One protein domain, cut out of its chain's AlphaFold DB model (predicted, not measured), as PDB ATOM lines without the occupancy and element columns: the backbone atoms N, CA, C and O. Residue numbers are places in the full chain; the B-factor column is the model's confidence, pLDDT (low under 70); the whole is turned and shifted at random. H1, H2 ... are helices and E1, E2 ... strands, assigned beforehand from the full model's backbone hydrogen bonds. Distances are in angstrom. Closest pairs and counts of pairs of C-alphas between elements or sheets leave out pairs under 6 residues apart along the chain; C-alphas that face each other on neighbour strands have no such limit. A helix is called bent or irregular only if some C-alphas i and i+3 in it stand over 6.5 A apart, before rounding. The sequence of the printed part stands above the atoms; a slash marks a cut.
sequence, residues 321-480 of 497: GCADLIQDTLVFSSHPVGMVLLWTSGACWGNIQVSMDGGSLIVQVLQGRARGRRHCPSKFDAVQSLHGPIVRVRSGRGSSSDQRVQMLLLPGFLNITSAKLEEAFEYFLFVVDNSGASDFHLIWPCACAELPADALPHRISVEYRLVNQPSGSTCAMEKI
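What this domain is: This is residues 321 to 480 of the 497 residues of the protein "TrmA protein" of Symbiodinium sp. CCMP2592 (UniProt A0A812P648). A twisted sheet of seven strands is covered over part of one face by a small three-stranded sheet, E1 E4 E3, a sandwich only partly face to face; H1 joins the two sheets at one end, and H3 packs along E2 on the opposite face. Beyond the small sheet the large one runs on through E8, E10 and E9, where H4 and the loop of residues 445 to 457 lie. The printed part has 160 residues, with four named helices and ten named strands in the order E1 E2 H1 E3 E4 E5 E6 E7 H2 H3 E8 H4 E9 E10. The large sheet, E5 E6 E2 E7 E8 E10 E9, is mixed, the small one antiparallel, the class mixed; the whole is compact, with a radius of gyration of the C-alphas of 15.8 A and spans of 49, 34 and 31 A.

Where its parts are: E1, residues 325 to 332, begins at C-alpha 325 (108.919, -246.478, 265.076). E2 is 339 to 345, H1 346 to 351, E3 352 to 357, E4 360 to 369 (27.2 A), E5 378 to 385 (22.6 A), E6 388 to 395 (22.7 A) and E7 403 to 409. H2 is 411 to 415, H3 418 to 433 (22.1 A), E8 440 to 444, H4 458 to 463, E9 464 to 468 and E10 475 to 479, ending at C-alpha 479 (137.079, -224.303, 263.892).

How they stand to each other: In the large sheet E6 and E2 are parallel at 9 degrees, with N 343 and O 393 2.7 A apart; E2 and E7 are antiparallel, with N 340 and O 408 at 2.8 A. E7, H2, H3 and E8 form a strand-helix-strand unit, two parallel neighbour strands with helices between, its crossover right-handed; N 443 and O 407 are 2.8 A apart. E8, H4 and E9 form a split unit, with E10 between the strands, also right-handed. H3 is over E2 at a height over the sheet of 8.9 A. H1, irregular with C-alphas 347 and 350 7.4 A apart, is on the opposite face. In the small sheet E4 pairs with E1, N 326 and O 368 being 2.7 A apart, and with E3 in a hairpin, N 364 and O 353 at 2.8 A. H2 only grazes both sheets. Every O i to N i+4 pair is within hydrogen-bond range in H3 and H4; H1 has 0 of 2 and H2 0 of 1, against 1 of 3 and 2 of 2 O i to N i+3 pairs.

The domain as a whole: The C-alphas of Gly 372 and Asp 454, the two farthest apart, are 49.8 A apart. The printed part has no cut, and the link E8 to H4 is long, with 13 residues. The mean pLDDT of the printed part is 88.9; residues 321 to 322 are under 70.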
ATOM      1  N   GLY A 321     102.966-244.341 266.775       60.44
ATOM      2  CA  GLY A 321     101.809-245.240 266.750       60.44
ATOM      3  C   GLY A 321     101.471-245.787 265.361       60.44
ATOM      4  O   GLY A 321     100.977-246.904 265.261       60.44
ATOM      5  N   CYS A 322     101.775-245.051 264.285       69.31
ATOM      6  CA  CYS A 322     101.397-245.458 262.927       69.31
ATOM      7  C   CYS A 322     102.379-246.440 262.263       69.31
ATOM      8  O   CYS A 322     101.973-247.189 261.382       69.31
ATOM      9  N   ALA A 323     103.653-246.448 262.668       79.75
ATOM     10  CA  ALA A 323     104.709-247.219 261.995       79.75
ATOM     11  C   ALA A 323     105.532-248.121 262.937       79.75
ATOM     12  O   ALA A 323     106.533-248.689 262.508       79.75
ATOM     13  N   ASP A 324     105.150-248.231 264.219       85.44
ATOM     14  CA  ASP A 324     105.916-248.917 265.282       85.44
ATOM     15  C   ASP A 324     107.361-248.389 265.444       85.44
ATOM     16  O   ASP A 324     108.232-249.062 265.997       85.44
ATOM     17  N   LEU A 325     107.628-247.162 264.986       90.44
ATOM     18  CA  LEU A 325     108.919-246.478 265.076       90.44
ATOM     19  C   LEU A 325     108.756-245.154 265.811       90.44
ATOM     20  O   LEU A 325     108.054-244.278 265.329       90.44
ATOM     21  N   ILE A 326     109.424-244.998 266.951       92.50
ATOM     22  CA  ILE A 326     109.477-243.741 267.693       92.50
ATOM     23  C   ILE A 326     110.437-242.790 266.988       92.50
ATOM     24  O   ILE A 326     111.638-243.061 266.899       92.50
ATOM     25  N   GLN A 327     109.900-241.658 266.559       93.75
ATOM     26  CA  GLN A 327     110.647-240.492 266.127       93.75
ATOM     27  C   GLN A 327     110.139-239.273 266.892       93.75
ATOM     28  O   GLN A 327     108.955-238.950 266.840       93.75
ATOM     29  N   ASP A 328     111.048-238.574 267.560       94.38
ATOM     30  CA  ASP A 328     110.740-237.273 268.148       94.38
ATOM     31  C   ASP A 328     111.082-236.178 267.154       94.38
ATOM     32  O   ASP A 328     112.171-236.161 266.589       94.38
ATOM     33  N   THR A 329     110.144-235.265 266.939       93.94
ATOM     34  CA  THR A 329     110.332-234.078 266.107       93.94
ATOM     35  C   THR A 329     110.213-232.855 266.996       93.94
ATOM     36  O   THR A 329     109.145-232.584 267.543       93.94
ATOM     37  N   LEU A 330     111.324-232.145 267.154       94.44
ATOM     38  CA  LEU A 330     111.427-230.908 267.906       94.44
ATOM     39  C   LEU A 330     111.350-229.754 266.917       94.44
ATOM     40  O   LEU A 330     112.181-229.671 266.016       94.44
ATOM     41  N   VAL A 331     110.365-228.879 267.083       92.56
ATOM     42  CA  VAL A 331     110.179-227.707 266.227       92.56
ATOM     43  C   VAL A 331     110.328-226.456 267.073       92.56
ATOM     44  O   VAL A 331     109.554-226.232 268.005       92.56
ATOM     45  N   PHE A 332     111.321-225.646 266.731       92.62
ATOM     46  CA  PHE A 332     111.539-224.326 267.303       92.62
ATOM     47  C   PHE A 332     111.038-223.287 266.310       92.62
ATOM     48  O   PHE A 332     111.459-223.297 265.154       92.62
ATOM     49  N   SER A 333     110.159-222.392 266.763       88.88
ATOM     50  CA  SER A 333     109.666-221.288 265.922       88.88
ATOM     51  C   SER A 333     110.811-220.406 265.390       88.88
ATOM     52  O   SER A 333     111.953-220.511 265.828       88.88
ATOM     53  N   SER A 334     110.516-219.497 264.462       86.25
ATOM     54  CA  SER A 334     111.517-218.630 263.816       86.25
ATOM     55  C   SER A 334     112.071-217.486 264.683       86.25
ATOM     56  O   SER A 334     113.026-216.815 264.304       86.25
ATOM     57  N   HIS A 335     111.488-217.242 265.856       87.69
ATOM     58  CA  HIS A 335     111.787-216.070 266.689       87.69
ATOM     59  C   HIS A 335     112.686-216.271 267.929       87.69
ATOM     60  O   HIS A 335     113.206-215.266 268.417       87.69
ATOM     61  N   PRO A 336     112.838-217.460 268.545       87.69
ATOM     62  CA  PRO A 336     113.616-217.605 269.761       87.69
ATOM     63  C   PRO A 336     115.104-217.435 269.457       87.69
ATOM     64  O   PRO A 336     115.645-218.047 268.536       87.69
ATOM     65  N   VAL A 337     115.761-216.617 270.271       90.12
ATOM     66  CA  VAL A 337     117.217-216.619 270.434       90.12
ATOM     67  C   VAL A 337     117.526-217.709 271.447       90.12
ATOM     68  O   VAL A 337     116.840-217.801 272.457       90.12
ATOM     69  N   GLY A 338     118.492-218.569 271.171       94.62
ATOM     70  CA  GLY A 338     118.854-219.675 272.052       94.62
ATOM     71  C   GLY A 338     119.698-220.709 271.326       94.62
ATOM     72  O   GLY A 338     120.117-220.485 270.188       94.62
ATOM     73  N   MET A 339     119.919-221.860 271.951       95.94
ATOM     74  CA  MET A 339     120.656-222.946 271.310       95.94
ATOM     75  C   MET A 339     120.107-224.334 271.625       95.94
ATOM     76  O   MET A 339     119.486-224.571 272.665       95.94
ATOM     77  N   VAL A 340     120.422-225.272 270.736       96.56
ATOM     78  CA  VAL A 340     120.246-226.708 270.936       96.56
ATOM     79  C   VAL A 340     121.617-227.382 270.948       96.56
ATOM     80  O   VAL A 340     122.358-227.303 269.976       96.56
ATOM     81  N   LEU A 341     121.954-228.074 272.033       96.00
ATOM     82  CA  LEU A 341     123.155-228.899 272.141       96.00
ATOM     83  C   LEU A 341     122.805-230.364 271.893       96.00
ATOM     84  O   LEU A 341     122.204-231.016 272.751       96.00
ATOM     85  N   LEU A 342     123.207-230.894 270.743       96.25
ATOM     86  CA  LEU A 342     123.020-232.293 270.375       96.25
ATOM     87  C   LEU A 342     124.254-233.111 270.753       96.25
ATOM     88  O   LEU A 342     125.311-232.962 270.154       96.25
ATOM     89  N   TRP A 343     124.106-234.009 271.716       95.69
ATOM     90  CA  TRP A 343     125.107-234.981 272.140       95.69
ATOM     91  C   TRP A 343     124.747-236.344 271.575       95.69
ATOM     92  O   TRP A 343     123.787-236.978 272.021       95.69
ATOM     93  N   THR A 344     125.517-236.816 270.606       95.94
ATOM     94  CA  THR A 344     125.122-237.973 269.806       95.94
ATOM     95  C   THR A 344     126.228-239.006 269.780       95.94
ATOM     96  O   THR A 344     127.334-238.734 269.318       95.94
ATOM     97  N   SER A 345     125.938-240.215 270.261       94.69
ATOM     98  CA  SER A 345     126.873-241.338 270.112       94.69
ATOM     99  C   SER A 345     127.119-241.652 268.632       94.69
ATOM    100  O   SER A 345     126.215-241.491 267.807       94.69
ATOM    101  N   GLY A 346     128.302-242.175 268.294       92.12
ATOM    102  CA  GLY A 346     128.633-242.533 266.908       92.12
ATOM    103  C   GLY A 346     127.601-243.450 266.230       92.12
ATOM    104  O   GLY A 346     127.281-243.253 265.061       92.12
ATOM    105  N   ALA A 347     127.002-244.387 266.975       93.12
ATOM    106  CA  ALA A 347     125.967-245.292 266.459       93.12
ATOM    107  C   ALA A 347     124.628-244.597 266.141       93.12
ATOM    108  O   ALA A 347     123.843-245.113 265.351       93.12
ATOM    109  N   CYS A 348     124.360-243.435 266.743       95.75
ATOM    110  CA  CYS A 348     123.100-242.706 266.585       95.75
ATOM    111  C   CYS A 348     123.178-241.508 265.650       95.75
ATOM    112  O   CYS A 348     122.151-240.893 265.383       95.75
ATOM    113  N   TRP A 349     124.361-241.200 265.125       92.56
ATOM    114  CA  TRP A 349     124.572-240.037 264.270       92.56
ATOM    115  C   TRP A 349     123.648-240.014 263.049       92.56
ATOM    116  O   TRP A 349     123.000-239.009 262.782       92.56
ATOM    117  N   GLY A 350     123.506-241.150 262.359       93.88
ATOM    118  CA  GLY A 350     122.622-241.268 261.194       93.88
ATOM    119  C   GLY A 350     121.122-241.225 261.510       93.88
ATOM    120  O   GLY A 350     120.317-241.247 260.587       93.88
ATOM    121  N   ASN A 351     120.741-241.178 262.790       95.44
ATOM    122  CA  ASN A 351     119.348-241.136 263.239       95.44
ATOM    123  C   ASN A 351     118.897-239.735 263.671       95.44
ATOM    124  O   ASN A 351     117.766-239.586 264.134       95.44
ATOM    125  N   ILE A 352     119.763-238.726 263.550       94.94
ATOM    126  CA  ILE A 352     119.404-237.335 263.812       94.94
ATOM    127  C   ILE A 352     119.414-236.568 262.500       94.94
ATOM    128  O   ILE A 352     120.385-236.618 261.747       94.94
ATOM    129  N   GLN A 353     118.332-235.845 262.244       93.81
ATOM    130  CA  GLN A 353     118.221-234.933 261.116       93.81
ATOM    131  C   GLN A 353     117.932-233.533 261.637       93.81
ATOM    132  O   GLN A 353     117.118-233.348 262.541       93.81
ATOM    133  N   VAL A 354     118.629-232.555 261.069       92.69
ATOM    134  CA  VAL A 354     118.453-231.138 261.378       92.69
ATOM    135  C   VAL A 354     118.126-230.432 260.076       92.69
ATOM    136  O   VAL A 354     118.872-230.549 259.103       92.69
ATOM    137  N   SER A 355     117.015-229.709 260.051       91.75
ATOM    138  CA  SER A 355     116.556-228.980 258.874       91.75
ATOM    139  C   SER A 355     115.926-227.648 259.259       91.75
ATOM    140  O   SER A 355     115.573-227.414 260.414       91.75
ATOM    141  N   MET A 356     115.784-226.780 258.264       90.19
ATOM    142  CA  MET A 356     115.055-225.521 258.367       90.19
ATOM    143  C   MET A 356     113.810-225.610 257.488       90.19
ATOM    144  O   MET A 356     113.916-226.038 256.341       90.19
ATOM    145  N   ASP A 357     112.653-225.212 258.013       87.44
ATOM    146  CA  ASP A 357     111.395-225.153 257.259       87.44
ATOM    147  C   ASP A 357     110.569-223.940 257.697       87.44
ATOM    148  O   ASP A 357     110.343-223.734 258.890       87.44
ATOM    149  N   GLY A 358     110.176-223.085 256.749       85.62
ATOM    150  CA  GLY A 358     109.442-221.848 257.046       85.62
ATOM    151  C   GLY A 358     110.123-220.944 258.089       85.62
ATOM    152  O   GLY A 358     109.446-220.299 258.886       85.62
ATOM    153  N   GLY A 359     111.461-220.951 258.151       87.44
ATOM    154  CA  GLY A 359     112.247-220.231 259.164       87.44
ATOM    155  C   GLY A 359     112.277-220.886 260.552       87.44
ATOM    156  O   GLY A 359     112.905-220.345 261.457       87.44
ATOM    157  N   SER A 360     111.633-222.037 260.736       90.44
ATOM    158  CA  SER A 360     111.678-222.828 261.969       90.44
ATOM    159  C   SER A 360     112.816-223.846 261.917       90.44
ATOM    160  O   SER A 360     113.059-224.457 260.875       90.44
ATOM    161  N   LEU A 361     113.492-224.055 263.049       93.12
ATOM    162  CA  LEU A 361     114.482-225.124 263.194       93.12
ATOM    163  C   LEU A 361     113.764-226.419 263.569       93.12
ATOM    164  O   LEU A 361     113.042-226.467 264.568       93.12
ATOM    165  N   ILE A 362     114.002-227.474 262.796       93.50
ATOM    166  CA  ILE A 362     113.446-228.805 263.027       93.50
ATOM    167  C   ILE A 362     114.584-229.768 263.354       93.50
ATOM    168  O   ILE A 362     115.525-229.926 262.579       93.50
ATOM    169  N   VAL A 363     114.475-230.446 264.498       94.81
ATOM    170  CA  VAL A 363     115.370-231.536 264.898       94.81
ATOM    171  C   VAL A 363     114.557-232.818 265.009       94.81
ATOM    172  O   VAL A 363     113.700-232.947 265.880       94.81
ATOM    173  N   GLN A 364     114.827-233.777 264.132       95.31
ATOM    174  CA  GLN A 364     114.201-235.096 264.142       95.31
ATOM    175  C   GLN A 364     115.164-236.132 264.702       95.31
ATOM    176  O   GLN A 364     116.326-236.191 264.302       95.31
ATOM    177  N   VAL A 365     114.676-236.968 265.615       95.31
ATOM    178  CA  VAL A 365     115.457-238.015 266.271       95.31
ATOM    179  C   VAL A 365     114.728-239.348 266.162       95.31
ATOM    180  O   VAL A 365     113.740-239.585 266.856       95.31
ATOM    181  N   LEU A 366     115.227-240.238 265.303       95.19
ATOM    182  CA  LEU A 366     114.708-241.593 265.144       95.19
ATOM    183  C   LEU A 366     115.258-242.497 266.254       95.19
ATOM    184  O   LEU A 366     116.406-242.939 266.225       95.19
ATOM    185  N   GLN A 367     114.424-242.823 267.239       94.00
ATOM    186  CA  GLN A 367     114.849-243.645 268.372       94.00
ATOM    187  C   GLN A 367     114.808-245.156 268.087       94.00
ATOM    188  O   GLN A 367     115.453-245.953 268.783       94.00
ATOM    189  N   GLY A 368     114.067-245.577 267.060       92.50
ATOM    190  CA  GLY A 368     113.871-246.978 266.684       92.50
ATOM    191  C   GLY A 368     112.492-247.492 267.089       92.50
ATOM    192  O   GLY A 368     111.538-246.728 267.119       92.50
ATOM    193  N   ARG A 369     112.348-248.790 267.376       92.06
ATOM    194  CA  ARG A 369     111.020-249.391 267.598       92.06
ATOM    195  C   ARG A 369     110.330-248.891 268.865       92.06
ATOM    196  O   ARG A 369     110.976-248.726 269.901       92.06
ATOM    197  N   ALA A 370     109.010-248.735 268.795       87.31
ATOM    198  CA  ALA A 370     108.199-248.331 269.942       87.31
ATOM    199  C   ALA A 370     108.142-249.413 271.030       87.31
ATOM    200  O   ALA A 370     108.054-249.120 272.225       87.31
ATOM    201  N   ARG A 371     108.261-250.682 270.624       87.19
ATOM    202  CA  ARG A 371     108.350-251.834 271.523       87.19
ATOM    203  C   ARG A 371     109.768-252.399 271.573       87.19
ATOM    204  O   ARG A 371     110.443-252.551 270.559       87.19
ATOM    205  N   GLY A 372     110.189-252.789 272.775       88.75
ATOM    206  CA  GLY A 372     111.510-253.366 273.027       88.75
ATOM    207  C   GLY A 372     112.585-252.316 273.311       88.75
ATOM    208  O   GLY A 372     112.302-251.223 273.800       88.75
ATOM    209  N   ARG A 373     113.846-252.685 273.070       89.81
ATOM    210  CA  ARG A 373     114.996-251.804 273.295       89.81
ATOM    211  C   ARG A 373     115.134-250.835 272.120       89.81
ATOM    212  O   ARG A 373     115.391-251.272 271.002       89.81
ATOM    213  N   ARG A 374     115.018-249.534 272.397       91.12
ATOM    214  CA  ARG A 374     115.279-248.466 271.419       91.12
ATOM    215  C   ARG A 374     116.739-248.507 270.963       91.12
ATOM    216  O   ARG A 374     117.634-248.764 271.775       91.12
ATOM    217  N   HIS A 375     116.961-248.282 269.669       91.06
ATOM    218  CA  HIS A 375     118.295-248.262 269.070       91.06
ATOM    219  C   HIS A 375     119.053-247.007 269.509       91.06
ATOM    220  O   HIS A 375     120.185-247.101 269.981       91.06
ATOM    221  N   CYS A 376     118.362-245.867 269.470       94.44
ATOM    222  CA  CYS A 376     118.875-244.561 269.850       94.44
ATOM    223  C   CYS A 376     117.950-243.908 270.873       94.44
ATOM    224  O   CYS A 376     117.209-242.999 270.524       94.44
ATOM    225  N   PRO A 377     117.935-244.397 272.129       94.06
ATOM    226  CA  PRO A 377     117.165-243.732 273.168       94.06
ATOM    227  C   PRO A 377     117.673-242.299 273.330       94.06
ATOM    228  O   PRO A 377     118.892-242.083 273.346       94.06
ATOM    229  N   SER A 378     116.747-241.358 273.476       94.31
ATOM    230  CA  SER A 378     117.076-239.943 273.596       94.31
ATOM    231  C   SER A 378     116.496-239.347 274.863       94.31
ATOM    232  O   SER A 378     115.356-239.622 275.227       94.31
ATOM    233  N   LYS A 379     117.305-238.536 275.541       94.75
ATOM    234  CA  LYS A 379     116.884-237.718 276.674       94.75
ATOM    235  C   LYS A 379     117.033-236.252 276.308       94.75
ATOM    236  O   LYS A 379     118.046-235.855 275.732       94.75
ATOM    237  N   PHE A 380     116.042-235.466 276.679       93.88
ATOM    238  CA  PHE A 380     115.972-234.050 276.409       93.88
ATOM    239  C   PHE A 380     115.976-233.311 277.743       93.88
ATOM    240  O   PHE A 380     115.298-233.707 278.679       93.88
ATOM    241  N   ASP A 381     116.741-232.237 277.844       92.25
ATOM    242  CA  ASP A 381     116.743-231.347 279.002       92.25
ATOM    243  C   ASP A 381     116.635-229.912 278.474       92.25
ATOM    244  O   ASP A 381     117.199-229.603 277.426       92.25
ATOM    245  N   ALA A 382     115.921-229.026 279.162       91.44
ATOM    246  CA  ALA A 382     115.795-227.628 278.757       91.44
ATOM    247  C   ALA A 382     115.997-226.707 279.958       91.44
ATOM    248  O   ALA A 382     115.549-227.012 281.063       91.44
ATOM    249  N   VAL A 383     116.695-225.595 279.739       91.62
ATOM    250  CA  VAL A 383     116.929-224.556 280.745       91.62
ATOM    251  C   VAL A 383     116.711-223.196 280.101       91.62
ATOM    252  O   VAL A 383     117.233-222.926 279.019       91.62
ATOM    253  N   GLN A 384     115.956-222.330 280.775       90.19
ATOM    254  CA  GLN A 384     115.796-220.941 280.362       90.19
ATOM    255  C   GLN A 384     116.985-220.119 280.869       90.19
ATOM    256  O   GLN A 384     117.294-220.148 282.060       90.19
ATOM    257  N   SER A 385     117.649-219.382 279.977       91.12
ATOM    258  CA  SER A 385     118.727-218.449 280.328       91.12
ATOM    259  C   SER A 385     118.336-216.997 280.033       91.12
ATOM    260  O   SER A 385     117.303-216.736 279.409       91.12
ATOM    261  N   LEU A 386     119.187-216.047 280.440       88.75
ATOM    262  CA  LEU A 386     119.044-214.625 280.090       88.75
ATOM    263  C   LEU A 386     119.095-214.379 278.571       88.75
ATOM    264  O   LEU A 386     118.488-213.428 278.089       88.75
ATOM    265  N   HIS A 387     119.763-215.257 277.816       90.19
ATOM    266  CA  HIS A 387     119.905-215.167 276.359       90.19
ATOM    267  C   HIS A 387     118.960-216.120 275.611       90.19
ATOM    268  O   HIS A 387     119.107-216.321 274.407       90.19
ATOM    269  N   GLY A 388     117.985-216.699 276.323       90.19
ATOM    270  CA  GLY A 388     116.963-217.584 275.776       90.19
ATOM    271  C   GLY A 388     117.125-219.068 276.134       90.19
ATOM    272  O   GLY A 388     117.929-219.411 277.011       90.19
ATOM    273  N   PRO A 389     116.331-219.962 275.518       92.94
ATOM    274  CA  PRO A 389     116.383-221.403 275.750       92.94
ATOM    275  C   PRO A 389     117.741-222.034 275.435       92.94
ATOM    276  O   PRO A 389     118.325-221.807 274.377       92.94
ATOM    277  N   ILE A 390     118.173-222.931 276.319       95.06
ATOM    278  CA  ILE A 390     119.196-223.937 276.047       95.06
ATOM    279  C   ILE A 390     118.530-225.305 276.128       95.06
ATOM    280  O   ILE A 390     118.173-225.762 277.215       95.06
ATOM    281  N   VAL A 391     118.404-225.977 274.987       95.06
ATOM    282  CA  VAL A 391     117.875-227.344 274.913       95.06
ATOM    283  C   VAL A 391     119.021-228.314 274.683       95.06
ATOM    284  O   VAL A 391     119.812-228.153 273.765       95.06
ATOM    285  N   ARG A 392     119.141-229.341 275.514       95.75
ATOM    286  CA  ARG A 392     120.138-230.403 275.381       95.75
ATOM    287  C   ARG A 392     119.435-231.668 274.930       95.75
ATOM    288  O   ARG A 392     118.476-232.095 275.561       95.75
ATOM    289  N   VAL A 393     119.938-232.285 273.871       95.81
ATOM    290  CA  VAL A 393     119.459-233.572 273.364       95.81
ATOM    291  C   VAL A 393     120.595-234.568 273.481       95.81
ATOM    292  O   VAL A 393     121.649-234.364 272.893       95.81
ATOM    293  N   ARG A 394     120.408-235.642 274.243       95.69
ATOM    294  CA  ARG A 394     121.394-236.714 274.413       95.69
ATOM    295  C   ARG A 394     120.865-237.986 273.781       95.69
ATOM    296  O   ARG A 394     119.915-238.558 274.307       95.69
ATOM    297  N   SER A 395     121.488-238.435 272.697       95.38
ATOM    298  CA  SER A 395     121.039-239.569 271.888       95.38
ATOM    299  C   SER A 395     122.055-240.713 271.875       95.38
ATOM    300  O   SER A 395     123.205-240.571 271.442       95.38
ATOM    301  N   GLY A 396     121.593-241.891 272.295       92.50
ATOM    302  CA  GLY A 396     122.373-243.126 272.351       92.50
ATOM    303  C   GLY A 396     122.974-243.434 273.724       92.50
ATOM    304  O   GLY A 396     122.754-242.733 274.709       92.50
ATOM    305  N   ARG A 397     123.712-244.547 273.799       88.25
ATOM    306  CA  ARG A 397     124.396-245.019 275.016       88.25
ATOM    307  C   ARG A 397     125.907-244.901 274.821       88.25
ATOM    308  O   ARG A 397     126.385-245.197 273.733       88.25
ATOM    309  N   GLY A 398     126.641-244.531 275.864       81.12
ATOM    310  CA  GLY A 398     128.103-244.425 275.831       81.12
ATOM    311  C   GLY A 398     128.622-243.459 276.891       81.12
ATOM    312  O   GLY A 398     127.829-242.750 277.516       81.12
ATOM    313  N   SER A 399     129.936-243.449 277.110       82.56
ATOM    314  CA  SER A 399     130.602-242.379 277.858       82.56
ATOM    315  C   SER A 399     130.574-241.079 277.054       82.56
ATOM    316  O   SER A 399     130.433-241.088 275.832       82.56
ATOM    317  N   SER A 400     130.737-239.948 277.741       79.19
ATOM    318  CA  SER A 400     130.826-238.625 277.110       79.19
ATOM    319  C   SER A 400     131.955-238.521 276.078       79.19
ATOM    320  O   SER A 400     131.833-237.743 275.142       79.19
ATOM    321  N   SER A 401     133.014-239.331 276.206       83.06
ATOM    322  CA  SER A 401     134.140-239.396 275.260       83.06
ATOM    323  C   SER A 401     133.754-239.828 273.845       83.06
ATOM    324  O   SER A 401     134.449-239.483 272.897       83.06
ATOM    325  N   ASP A 402     132.666-240.588 273.698       86.06
ATOM    326  CA  ASP A 402     132.267-241.202 272.423       86.06
ATOM    327  C   ASP A 402     131.135-240.415 271.741       86.06
ATOM    328  O   ASP A 402     130.564-240.845 270.731       86.06
ATOM    329  N   GLN A 403     130.753-239.284 272.338       90.25
ATOM    330  CA  GLN A 403     129.671-238.437 271.867       90.25
ATOM    331  C   GLN A 403     130.228-237.308 271.010       90.25
ATOM    332  O   GLN A 403     131.120-236.573 271.419       90.25
ATOM    333  N   ARG A 404     129.652-237.149 269.821       92.44
ATOM    334  CA  ARG A 404     129.825-235.948 269.009       92.44
ATOM    335  C   ARG A 404     128.866-234.886 269.506       92.44
ATOM    336  O   ARG A 404     127.696-235.192 269.751       92.44
ATOM    337  N   VAL A 405     129.353-233.657 269.625       94.12
ATOM    338  CA  VAL A 405     128.548-232.525 270.075       94.12
ATOM    339  C   VAL A 405     128.285-231.590 268.899       94.12
ATOM    340  O   VAL A 405     129.203-231.209 268.178       94.12
ATOM    341  N   GLN A 406     127.025-231.228 268.676       95.06
ATOM    342  CA  GLN A 406     126.651-230.147 267.764       95.06
ATOM    343  C   GLN A 406     125.960-229.045 268.555       95.06
ATOM    344  O   GLN A 406     125.055-229.317 269.342       95.06
ATOM    345  N   MET A 407     126.368-227.807 268.321       95.38
ATOM    346  CA  MET A 407     125.707-226.611 268.821       95.38
ATOM    347  C   MET A 407     124.894-226.008 267.682       95.38
ATOM    348  O   MET A 407     125.458-225.483 266.732       95.38
ATOM    349  N   LEU A 408     123.571-226.099 267.763       95.38
ATOM    350  CA  LEU A 408     122.659-225.472 266.813       95.38
ATOM    351  C   LEU A 408     122.193-224.142 267.391       95.38
ATOM    352  O   LEU A 408     121.626-224.119 268.483       95.38
ATOM    353  N   LEU A 409     122.386-223.045 266.670       94.50
ATOM    354  CA  LEU A 409     121.776-221.773 267.051       94.50
ATOM    355  C   LEU A 409     120.308-221.738 266.618       94.50
ATOM    356  O   LEU A 409     119.950-222.248 265.556       94.50
ATOM    357  N   LEU A 410     119.450-221.137 267.442       94.50
ATOM    358  CA  LEU A 410     118.040-220.954 267.098       94.50
ATOM    359  C   LEU A 410     117.841-219.768 266.138       94.50
ATOM    360  O   LEU A 410     118.616-218.811 266.188       94.50
ATOM    361  N   PRO A 411     116.793-219.774 265.292       88.75
ATOM    362  CA  PRO A 411     116.666-218.822 264.182       88.75
ATOM    363  C   PRO A 411     116.565-217.347 264.600       88.75
ATOM    364  O   PRO A 411     116.961-216.465 263.841       88.75
ATOM    365  N   GLY A 412     116.121-217.060 265.829       88.62
ATOM    366  CA  GLY A 412     116.045-215.694 266.353       88.62
ATOM    367  C   GLY A 412     117.399-214.985 266.448       88.62
ATOM    368  O   GLY A 412     117.427-213.757 266.513       88.62
ATOM    369  N   PHE A 413     118.514-215.724 266.387       85.81
ATOM    370  CA  PHE A 413     119.864-215.168 266.259       85.81
ATOM    371  C   PHE A 413     120.038-214.239 265.051       85.81
ATOM    372  O   PHE A 413     120.849-213.321 265.101       85.81
ATOM    373  N   LEU A 414     119.251-214.433 263.991       81.69
ATOM    374  CA  LEU A 414     119.282-213.583 262.799       81.69
ATOM    375  C   LEU A 414     118.674-212.190 263.035       81.69
ATOM    376  O   LEU A 414     118.884-211.287 262.232       81.69
ATOM    377  N   ASN A 415     117.930-212.006 264.130       85.00
ATOM    378  CA  ASN A 415     117.126-210.808 264.387       85.00
ATOM    379  C   ASN A 415     117.660-209.941 265.540       85.00
ATOM    380  O   ASN A 415     117.015-208.961 265.921       85.00
ATOM    381  N   ILE A 416     118.800-210.295 266.138       84.25
ATOM    382  CA  ILE A 416     119.391-209.543 267.253       84.25
ATOM    383  C   ILE A 416     120.518-208.624 266.787       84.25
ATOM    384  O   ILE A 416     121.204-208.884 265.805       84.25
ATOM    385  N   THR A 417     120.708-207.518 267.507       84.06
ATOM    386  CA  THR A 417     121.773-206.553 267.211       84.06
ATOM    387  C   THR A 417     123.151-207.151 267.486       84.06
ATOM    388  O   THR A 417     123.299-207.953 268.406       84.06
ATOM    389  N   SER A 418     124.180-206.699 266.764       79.81
ATOM    390  CA  SER A 418     125.542-207.251 266.848       79.81
ATOM    391  C   SER A 418     126.118-207.273 268.274       79.81
ATOM    392  O   SER A 418     126.762-208.241 268.656       79.81
ATOM    393  N   ALA A 419     125.828-206.260 269.102       82.44
ATOM    394  CA  ALA A 419     126.287-206.231 270.497       82.44
ATOM    395  C   ALA A 419     125.620-207.311 271.373       82.44
ATOM    396  O   ALA A 419     126.292-208.004 272.131       82.44
ATOM    397  N   LYS A 420     124.296-207.492 271.249       86.06
ATOM    398  CA  LYS A 420     123.562-208.545 271.977       86.06
ATOM    399  C   LYS A 420     123.901-209.937 271.454       86.06
ATOM    400  O   LYS A 420     123.848-210.907 272.203       86.06
ATOM    401  N   LEU A 421     124.216-210.020 270.165       85.19
ATOM    402  CA  LEU A 421     124.659-211.230 269.497       85.19
ATOM    403  C   LEU A 421     125.981-211.729 270.074       85.19
ATOM    404  O   LEU A 421     126.072-212.900 270.425       85.19
ATOM    405  N   GLU A 422     126.968-210.846 270.211       86.56
ATOM    406  CA  GLU A 422     128.268-211.184 270.792       86.56
ATOM    407  C   GLU A 422     128.128-211.658 272.245       86.56
ATOM    408  O   GLU A 422     128.627-212.726 272.587       86.56
ATOM    409  N   GLU A 423     127.353-210.944 273.068       89.62
ATOM    410  CA  GLU A 423     127.078-211.332 274.459       89.62
ATOM    411  C   GLU A 423     126.400-212.712 274.567       89.62
ATOM    412  O   GLU A 423     126.863-213.586 275.306       89.62
ATOM    413  N   ALA A 424     125.325-212.940 273.803       89.25
ATOM    414  CA  ALA A 424     124.609-214.215 273.800       89.25
ATOM    415  C   ALA A 424     125.493-215.368 273.307       89.25
ATOM    416  O   ALA A 424     125.433-216.480 273.834       89.25
ATOM    417  N   PHE A 425     126.318-215.105 272.295       88.81
ATOM    418  CA  PHE A 425     127.197-216.104 271.717       88.81
ATOM    419  C   PHE A 425     128.336-216.493 272.669       88.81
ATOM    420  O   PHE A 425     128.565-217.684 272.874       88.81
ATOM    421  N   GLU A 426     128.991-215.521 273.311       89.69
ATOM    422  CA  GLU A 426     130.009-215.767 274.345       89.69
ATOM    423  C   GLU A 426     129.441-216.588 275.507       89.69
ATOM    424  O   GLU A 426     130.061-217.552 275.964       89.69
ATOM    425  N   TYR A 427     128.218-216.275 275.943       92.44
ATOM    426  CA  TYR A 427     127.534-217.071 276.956       92.44
ATOM    427  C   TYR A 427     127.317-218.523 276.505       92.44
ATOM    428  O   TYR A 427     127.552-219.456 277.275       92.44
ATOM    429  N   PHE A 428     126.894-218.752 275.260       91.69
ATOM    430  CA  PHE A 428     126.673-220.109 274.767       91.69
ATOM    431  C   PHE A 428     127.969-220.892 274.551       91.69
ATOM    432  O   PHE A 428     128.007-222.060 274.937       91.69
ATOM    433  N   LEU A 429     129.040-220.260 274.061       90.38
ATOM    434  CA  LEU A 429     130.373-220.869 274.039       90.38
ATOM    435  C   LEU A 429     130.821-221.278 275.442       90.38
ATOM    436  O   LEU A 429     131.222-222.421 275.644       90.38
ATOM    437  N   PHE A 430     130.653-220.395 276.431       91.44
ATOM    438  CA  PHE A 430     130.943-220.719 277.824       91.44
ATOM    439  C   PHE A 430     130.154-221.950 278.297       91.44
ATOM    440  O   PHE A 430     130.712-222.827 278.961       91.44
ATOM    441  N   VAL A 431     128.870-222.068 277.941       90.88
ATOM    442  CA  VAL A 431     128.068-223.255 278.274       90.88
ATOM    443  C   VAL A 431     128.617-224.516 277.599       90.88
ATOM    444  O   VAL A 431     128.625-225.566 278.243       90.88
ATOM    445  N   VAL A 432     129.074-224.444 276.344       90.00
ATOM    446  CA  VAL A 432     129.665-225.593 275.635       90.00
ATOM    447  C   VAL A 432     131.004-225.997 276.246       90.00
ATOM    448  O   VAL A 432     131.172-227.170 276.586       90.00
ATOM    449  N   ASP A 433     131.901-225.051 276.504       89.31
ATOM    450  CA  ASP A 433     133.211-225.314 277.108       89.31
ATOM    451  C   ASP A 433     133.073-225.980 278.488       89.31
ATOM    452  O   ASP A 433     133.775-226.939 278.816       89.31
ATOM    453  N   ASN A 434     132.092-225.542 279.284       88.94
ATOM    454  CA  ASN A 434     131.808-226.117 280.603       88.94
ATOM    455  C   ASN A 434     130.948-227.388 280.554       88.94
ATOM    456  O   ASN A 434     130.715-228.024 281.584       88.94
ATOM    457  N   SER A 435     130.462-227.784 279.378       85.69
ATOM    458  CA  SER A 435     129.682-229.012 279.221       85.69
ATOM    459  C   SER A 435     130.551-230.267 279.094       85.69
ATOM    460  O   SER A 435     130.025-231.378 279.179       85.69
ATOM    461  N   GLY A 436     131.872-230.102 278.939       85.19
ATOM    462  CA  GLY A 436     132.832-231.190 278.734       85.19
ATOM    463  C   GLY A 436     132.967-231.630 277.273       85.19
ATOM    464  O   GLY A 436     133.582-232.660 277.006       85.19
ATOM    465  N   ALA A 437     132.387-230.875 276.337       84.88
ATOM    466  CA  ALA A 437     132.556-231.079 274.908       84.88
ATOM    467  C   ALA A 437     133.935-230.555 274.480       84.88
ATOM    468  O   ALA A 437     134.178-229.354 274.514       84.88
ATOM    469  N   SER A 438     134.849-231.447 274.099       76.50
ATOM    470  CA  SER A 438     136.188-231.065 273.623       76.50
ATOM    471  C   SER A 438     136.247-230.772 272.121       76.50
ATOM    472  O   SER A 438     137.188-230.132 271.666       76.50
ATOM    473  N   ASP A 439     135.267-231.268 271.366       83.12
ATOM    474  CA  ASP A 439     135.146-231.109 269.919       83.12
ATOM    475  C   ASP A 439     133.658-230.978 269.573       83.12
ATOM    476  O   ASP A 439     132.870-231.906 269.801       83.12
ATOM    477  N   PHE A 440     133.252-229.791 269.121       88.62
ATOM    478  CA  PHE A 440     131.867-229.512 268.770       88.62
ATOM    479  C   PHE A 440     131.761-228.818 267.419       88.62
ATOM    480  O   PHE A 440     132.578-227.977 267.053       88.62
ATOM    481  N   HIS A 441     130.694-229.146 266.696       90.94
ATOM    482  CA  HIS A 441     130.342-228.477 265.451       90.94
ATOM    483  C   HIS A 441     129.283-227.420 265.719       90.94
ATOM    484  O   HIS A 441     128.187-227.737 266.184       90.94
ATOM    485  N   LEU A 442     129.586-226.173 265.392       91.81
ATOM    486  CA  LEU A 442     128.610-225.097 265.439       91.81
ATOM    487  C   LEU A 442     127.823-225.067 264.121       91.81
ATOM    488  O   LEU A 442     128.407-225.134 263.043       91.81
ATOM    489  N   ILE A 443     126.497-224.998 264.205       91.44
ATOM    490  CA  ILE A 443     125.585-224.979 263.060       91.44
ATOM    491  C   ILE A 443     124.679-223.758 263.162       91.44
ATOM    492  O   ILE A 443     123.984-223.547 264.159       91.44
ATOM    493  N   TRP A 444     124.669-222.986 262.084       89.69
ATOM    494  CA  TRP A 444     123.833-221.818 261.895       89.69
ATOM    495  C   TRP A 444     122.538-222.180 261.144       89.69
ATOM    496  O   TRP A 444     122.599-222.914 260.148       89.69
ATOM    497  N   PRO A 445     121.369-221.661 261.571       86.56
ATOM    498  CA  PRO A 445     120.055-222.010 261.020       86.56
ATOM    499  C   PRO A 445     119.723-221.310 259.685       86.56
ATOM    500  O   PRO A 445     118.580-220.934 259.452       86.56
ATOM    501  N   CYS A 446     120.701-221.097 258.802       87.94
ATOM    502  CA  CYS A 446     120.471-220.640 257.426       87.94
ATOM    503  C   CYS A 446     121.621-221.063 256.505       87.94
ATOM    504  O   CYS A 446     122.664-221.529 256.977       87.94
ATOM    505  N   ALA A 447     121.440-220.924 255.191       89.75
ATOM    506  CA  ALA A 447     122.494-221.217 254.223       89.75
ATOM    507  C   ALA A 447     123.686-220.258 254.401       89.75
ATOM    508  O   ALA A 447     123.492-219.080 254.699       89.75
ATOM    509  N   CYS A 448     124.929-220.698 254.150       91.00
ATOM    510  CA  CYS A 448     126.085-219.806 254.341       91.00
ATOM    511  C   CYS A 448     126.038-218.563 253.436       91.00
ATOM    512  O   CYS A 448     126.589-217.529 253.790       91.00
ATOM    513  N   ALA A 449     125.385-218.659 252.272       89.62
ATOM    514  CA  ALA A 449     125.206-217.541 251.344       89.62
ATOM    515  C   ALA A 449     124.198-216.486 251.840       89.62
ATOM    516  O   ALA A 449     124.197-215.365 251.340       89.62
ATOM    517  N   GLU A 450     123.343-216.847 252.797       88.19
ATOM    518  CA  GLU A 450     122.344-215.958 253.397       88.19
ATOM    519  C   GLU A 450     122.880-215.244 254.638       88.19
ATOM    520  O   GLU A 450     122.214-214.351 255.156       88.19
ATOM    521  N   LEU A 451     124.071-215.618 255.125       85.44
ATOM    522  CA  LEU A 451     124.705-214.940 256.247       85.44
ATOM    523  C   LEU A 451     125.222-213.566 255.807       85.44
ATOM    524  O   LEU A 451     126.070-213.497 254.910       85.44
ATOM    525  N   PRO A 452     124.767-212.471 256.441       81.69
ATOM    526  CA  PRO A 452     125.382-211.166 256.253       81.69
ATOM    527  C   PRO A 452     126.892-211.234 256.518       81.69
ATOM    528  O   PRO A 452     127.342-211.937 257.423       81.69
ATOM    529  N   ALA A 453     127.682-210.481 255.751       77.00
ATOM    530  CA  ALA A 453     129.142-210.460 255.900       77.00
ATOM    531  C   ALA A 453     129.597-210.017 257.309       77.00
ATOM    532  O   ALA A 453     130.700-210.346 257.737       77.00
ATOM    533  N   ASP A 454     128.738-209.291 258.023       75.31
ATOM    534  CA  ASP A 454     128.900-208.780 259.382       75.31
ATOM    535  C   ASP A 454     128.075-209.546 260.436       75.31
ATOM    536  O   ASP A 454     128.064-209.163 261.605       75.31
ATOM    537  N   ALA A 455     127.398-210.639 260.063       73.75
ATOM    538  CA  ALA A 455     126.575-211.413 260.996       73.75
ATOM    539  C   ALA A 455     127.385-212.234 262.000       73.75
ATOM    540  O   ALA A 455     126.833-212.702 262.991       73.75
ATOM    541  N   LEU A 456     128.681-212.431 261.761       77.62
ATOM    542  CA  LEU A 456     129.542-213.128 262.703       77.62
ATOM    543  C   LEU A 456     130.277-212.119 263.589       77.62
ATOM    544  O   LEU A 456     131.046-211.310 263.062       77.62
ATOM    545  N   PRO A 457     130.114-212.198 264.924       78.69
ATOM    546  CA  PRO A 457     131.016-211.551 265.865       78.69
ATOM    547  C   PRO A 457     132.480-211.730 265.458       78.69
ATOM    548  O   PRO A 457     132.888-212.813 265.030       78.69
ATOM    549  N   HIS A 458     133.277-210.667 265.597       77.88
ATOM    550  CA  HIS A 458     134.645-210.621 265.072       77.88
ATOM    551  C   HIS A 458     135.495-211.811 265.539       77.88
ATOM    552  O   HIS A 458     136.248-212.386 264.758       77.88
ATOM    553  N   ARG A 459     135.346-212.227 266.797       71.19
ATOM    554  CA  ARG A 459     136.065-213.385 267.329       71.19
ATOM    555  C   ARG A 459     135.763-214.673 266.557       71.19
ATOM    556  O   ARG A 459     136.670-215.442 266.252       71.19
ATOM    557  N   ILE A 460     134.505-214.879 266.180       74.50
ATOM    558  CA  ILE A 460     134.080-216.070 265.448       74.50
ATOM    559  C   ILE A 460     134.639-216.058 264.030       74.50
ATOM    560  O   ILE A 460     135.127-217.082 263.565       74.50
ATOM    561  N   SER A 461     134.603-214.910 263.350       78.69
ATOM    562  CA  SER A 461     135.121-214.809 261.980       78.69
ATOM    563  C   SER A 461     136.635-215.036 261.888       78.69
ATOM    564  O   SER A 461     137.136-215.344 260.809       78.69
ATOM    565  N   VAL A 462     137.357-214.923 263.009       83.75
ATOM    566  CA  VAL A 462     138.793-215.229 263.110       83.75
ATOM    567  C   VAL A 462     139.050-216.691 263.484       83.75
ATOM    568  O   VAL A 462     140.039-217.261 263.032       83.75
ATOM    569  N   GLU A 463     138.189-217.308 264.299       85.62
ATOM    570  CA  GLU A 463     138.393-218.670 264.817       85.62
ATOM    571  C   GLU A 463     137.691-219.766 263.995       85.62
ATOM    572  O   GLU A 463     138.061-220.935 264.100       85.62
ATOM    573  N   TYR A 464     136.692-219.422 263.177       86.56
ATOM    574  CA  TYR A 464     135.847-220.381 262.464       86.56
ATOM    575  C   TYR A 464     135.714-220.034 260.981       86.56
ATOM    576  O   TYR A 464     135.590-218.873 260.596       86.56
ATOM    577  N   ARG A 465     135.663-221.068 260.137       88.88
ATOM    578  CA  ARG A 465     135.314-220.956 258.716       88.88
ATOM    579  C   ARG A 465     133.905-221.482 258.463       88.88
ATOM    580  O   ARG A 465     133.499-222.491 259.037       88.88
ATOM    581  N   LEU A 466     133.185-220.819 257.564       90.00
ATOM    582  CA  LEU A 466     131.855-221.237 257.128       90.00
ATOM    583  C   LEU A 466     131.951-222.355 256.085       90.00
ATOM    584  O   LEU A 466     132.693-222.242 255.107       90.00
ATOM    585  N   VAL A 467     131.181-223.421 256.281       91.62
ATOM    586  CA  VAL A 467     131.109-224.588 255.399       91.62
ATOM    587  C   VAL A 467     129.647-224.917 255.123       91.62
ATOM    588  O   VAL A 467     128.872-225.197 256.038       91.62
ATOM    589  N   ASN A 468     129.264-224.902 253.844       87.81
ATOM    590  CA  ASN A 468     127.915-225.283 253.436       87.81
ATOM    591  C   ASN A 468     127.650-226.744 253.800       87.81
ATOM    592  O   ASN A 468     128.424-227.631 253.432       87.81
ATOM    593  N   GLN A 469     126.540-226.999 254.491       87.44
ATOM    594  CA  GLN A 469     126.092-228.366 254.721       87.44
ATOM    595  C   GLN A 469     125.530-228.976 253.426       87.44
ATOM    596  O   GLN A 469     125.007-228.243 252.583       87.44
ATOM    597  N   PRO A 470     125.577-230.312 253.260       85.25
ATOM    598  CA  PRO A 470     125.071-230.982 252.059       85.25
ATOM    599  C   PRO A 470     123.600-230.684 251.737       85.25
ATOM    600  O   PRO A 470     123.213-230.741 250.574       85.25
ATOM    601  N   SER A 471     122.783-230.360 252.746       82.56
ATOM    602  CA  SER A 471     121.379-229.980 252.554       82.56
ATOM    603  C   SER A 471     121.199-228.599 251.920       82.56
ATOM    604  O   SER A 471     120.104-228.288 251.462       82.56
ATOM    605  N   GLY A 472     122.229-227.744 251.940       86.56
ATOM    606  CA  GLY A 472     122.168-226.348 251.502       86.56
ATOM    607  C   GLY A 472     121.351-225.417 252.409       86.56
ATOM    608  O   GLY A 472     121.396-224.210 252.215       86.56
ATOM    609  N   SER A 473     120.634-225.948 253.403       84.75
ATOM    610  CA  SER A 473     119.704-225.197 254.261       84.75
ATOM    611  C   SER A 473     120.323-224.669 255.559       84.75
ATOM    612  O   SER A 473     119.681-223.920 256.289       84.75
ATOM    613  N   THR A 474     121.532-225.116 255.897       88.38
ATOM    614  CA  THR A 474     122.254-224.742 257.119       88.38
ATOM    615  C   THR A 474     123.732-224.519 256.818       88.38
ATOM    616  O   THR A 474     124.281-225.042 255.840       88.38
ATOM    617  N   CYS A 475     124.392-223.747 257.676       91.44
ATOM    618  CA  CYS A 475     125.809-223.440 257.566       91.44
ATOM    619  C   CYS A 475     126.548-224.018 258.767       91.44
ATOM    620  O   CYS A 475     126.215-223.701 259.906       91.44
ATOM    621  N   ALA A 476     127.542-224.870 258.540       91.38
ATOM    622  CA  ALA A 476     128.428-225.293 259.613       91.38
ATOM    623  C   ALA A 476     129.580-224.310 259.774       91.38
ATOM    624  O   ALA A 476     130.050-223.700 258.817       91.38
ATOM    625  N   MET A 477     130.048-224.196 261.004       88.38
ATOM    626  CA  MET A 477     131.190-223.394 261.385       88.38
ATOM    627  C   MET A 477     132.250-224.348 261.909       88.38
ATOM    628  O   MET A 477     132.131-224.903 263.000       88.38
ATOM    629  N   GLU A 478     133.260-224.586 261.084       88.31
ATOM    630  CA  GLU A 478     134.391-225.424 261.454       88.31
ATOM    631  C   GLU A 478     135.449-224.549 262.101       88.31
ATOM    632  O   GLU A 478     135.824-223.514 261.546       88.31
ATOM    633  N   LYS A 479     135.941-224.965 263.268       86.12
ATOM    634  CA  LYS A 479     137.079-224.303 263.892       86.12
ATOM    635  C   LYS A 479     138.257-224.360 262.924       86.12
ATOM    636  O   LYS A 479     138.543-225.409 262.343       86.12
ATOM    637  N   ILE A 480     138.926-223.235 262.725       86.81
ATOM    638  CA  ILE A 480     140.176-223.187 261.977       86.81
ATOM    639  C   ILE A 480     141.201-223.869 262.883       86.81
ATOM    640  O   ILE A 480     141.744-223.245 263.790       86.81
TER     641      ILE A 480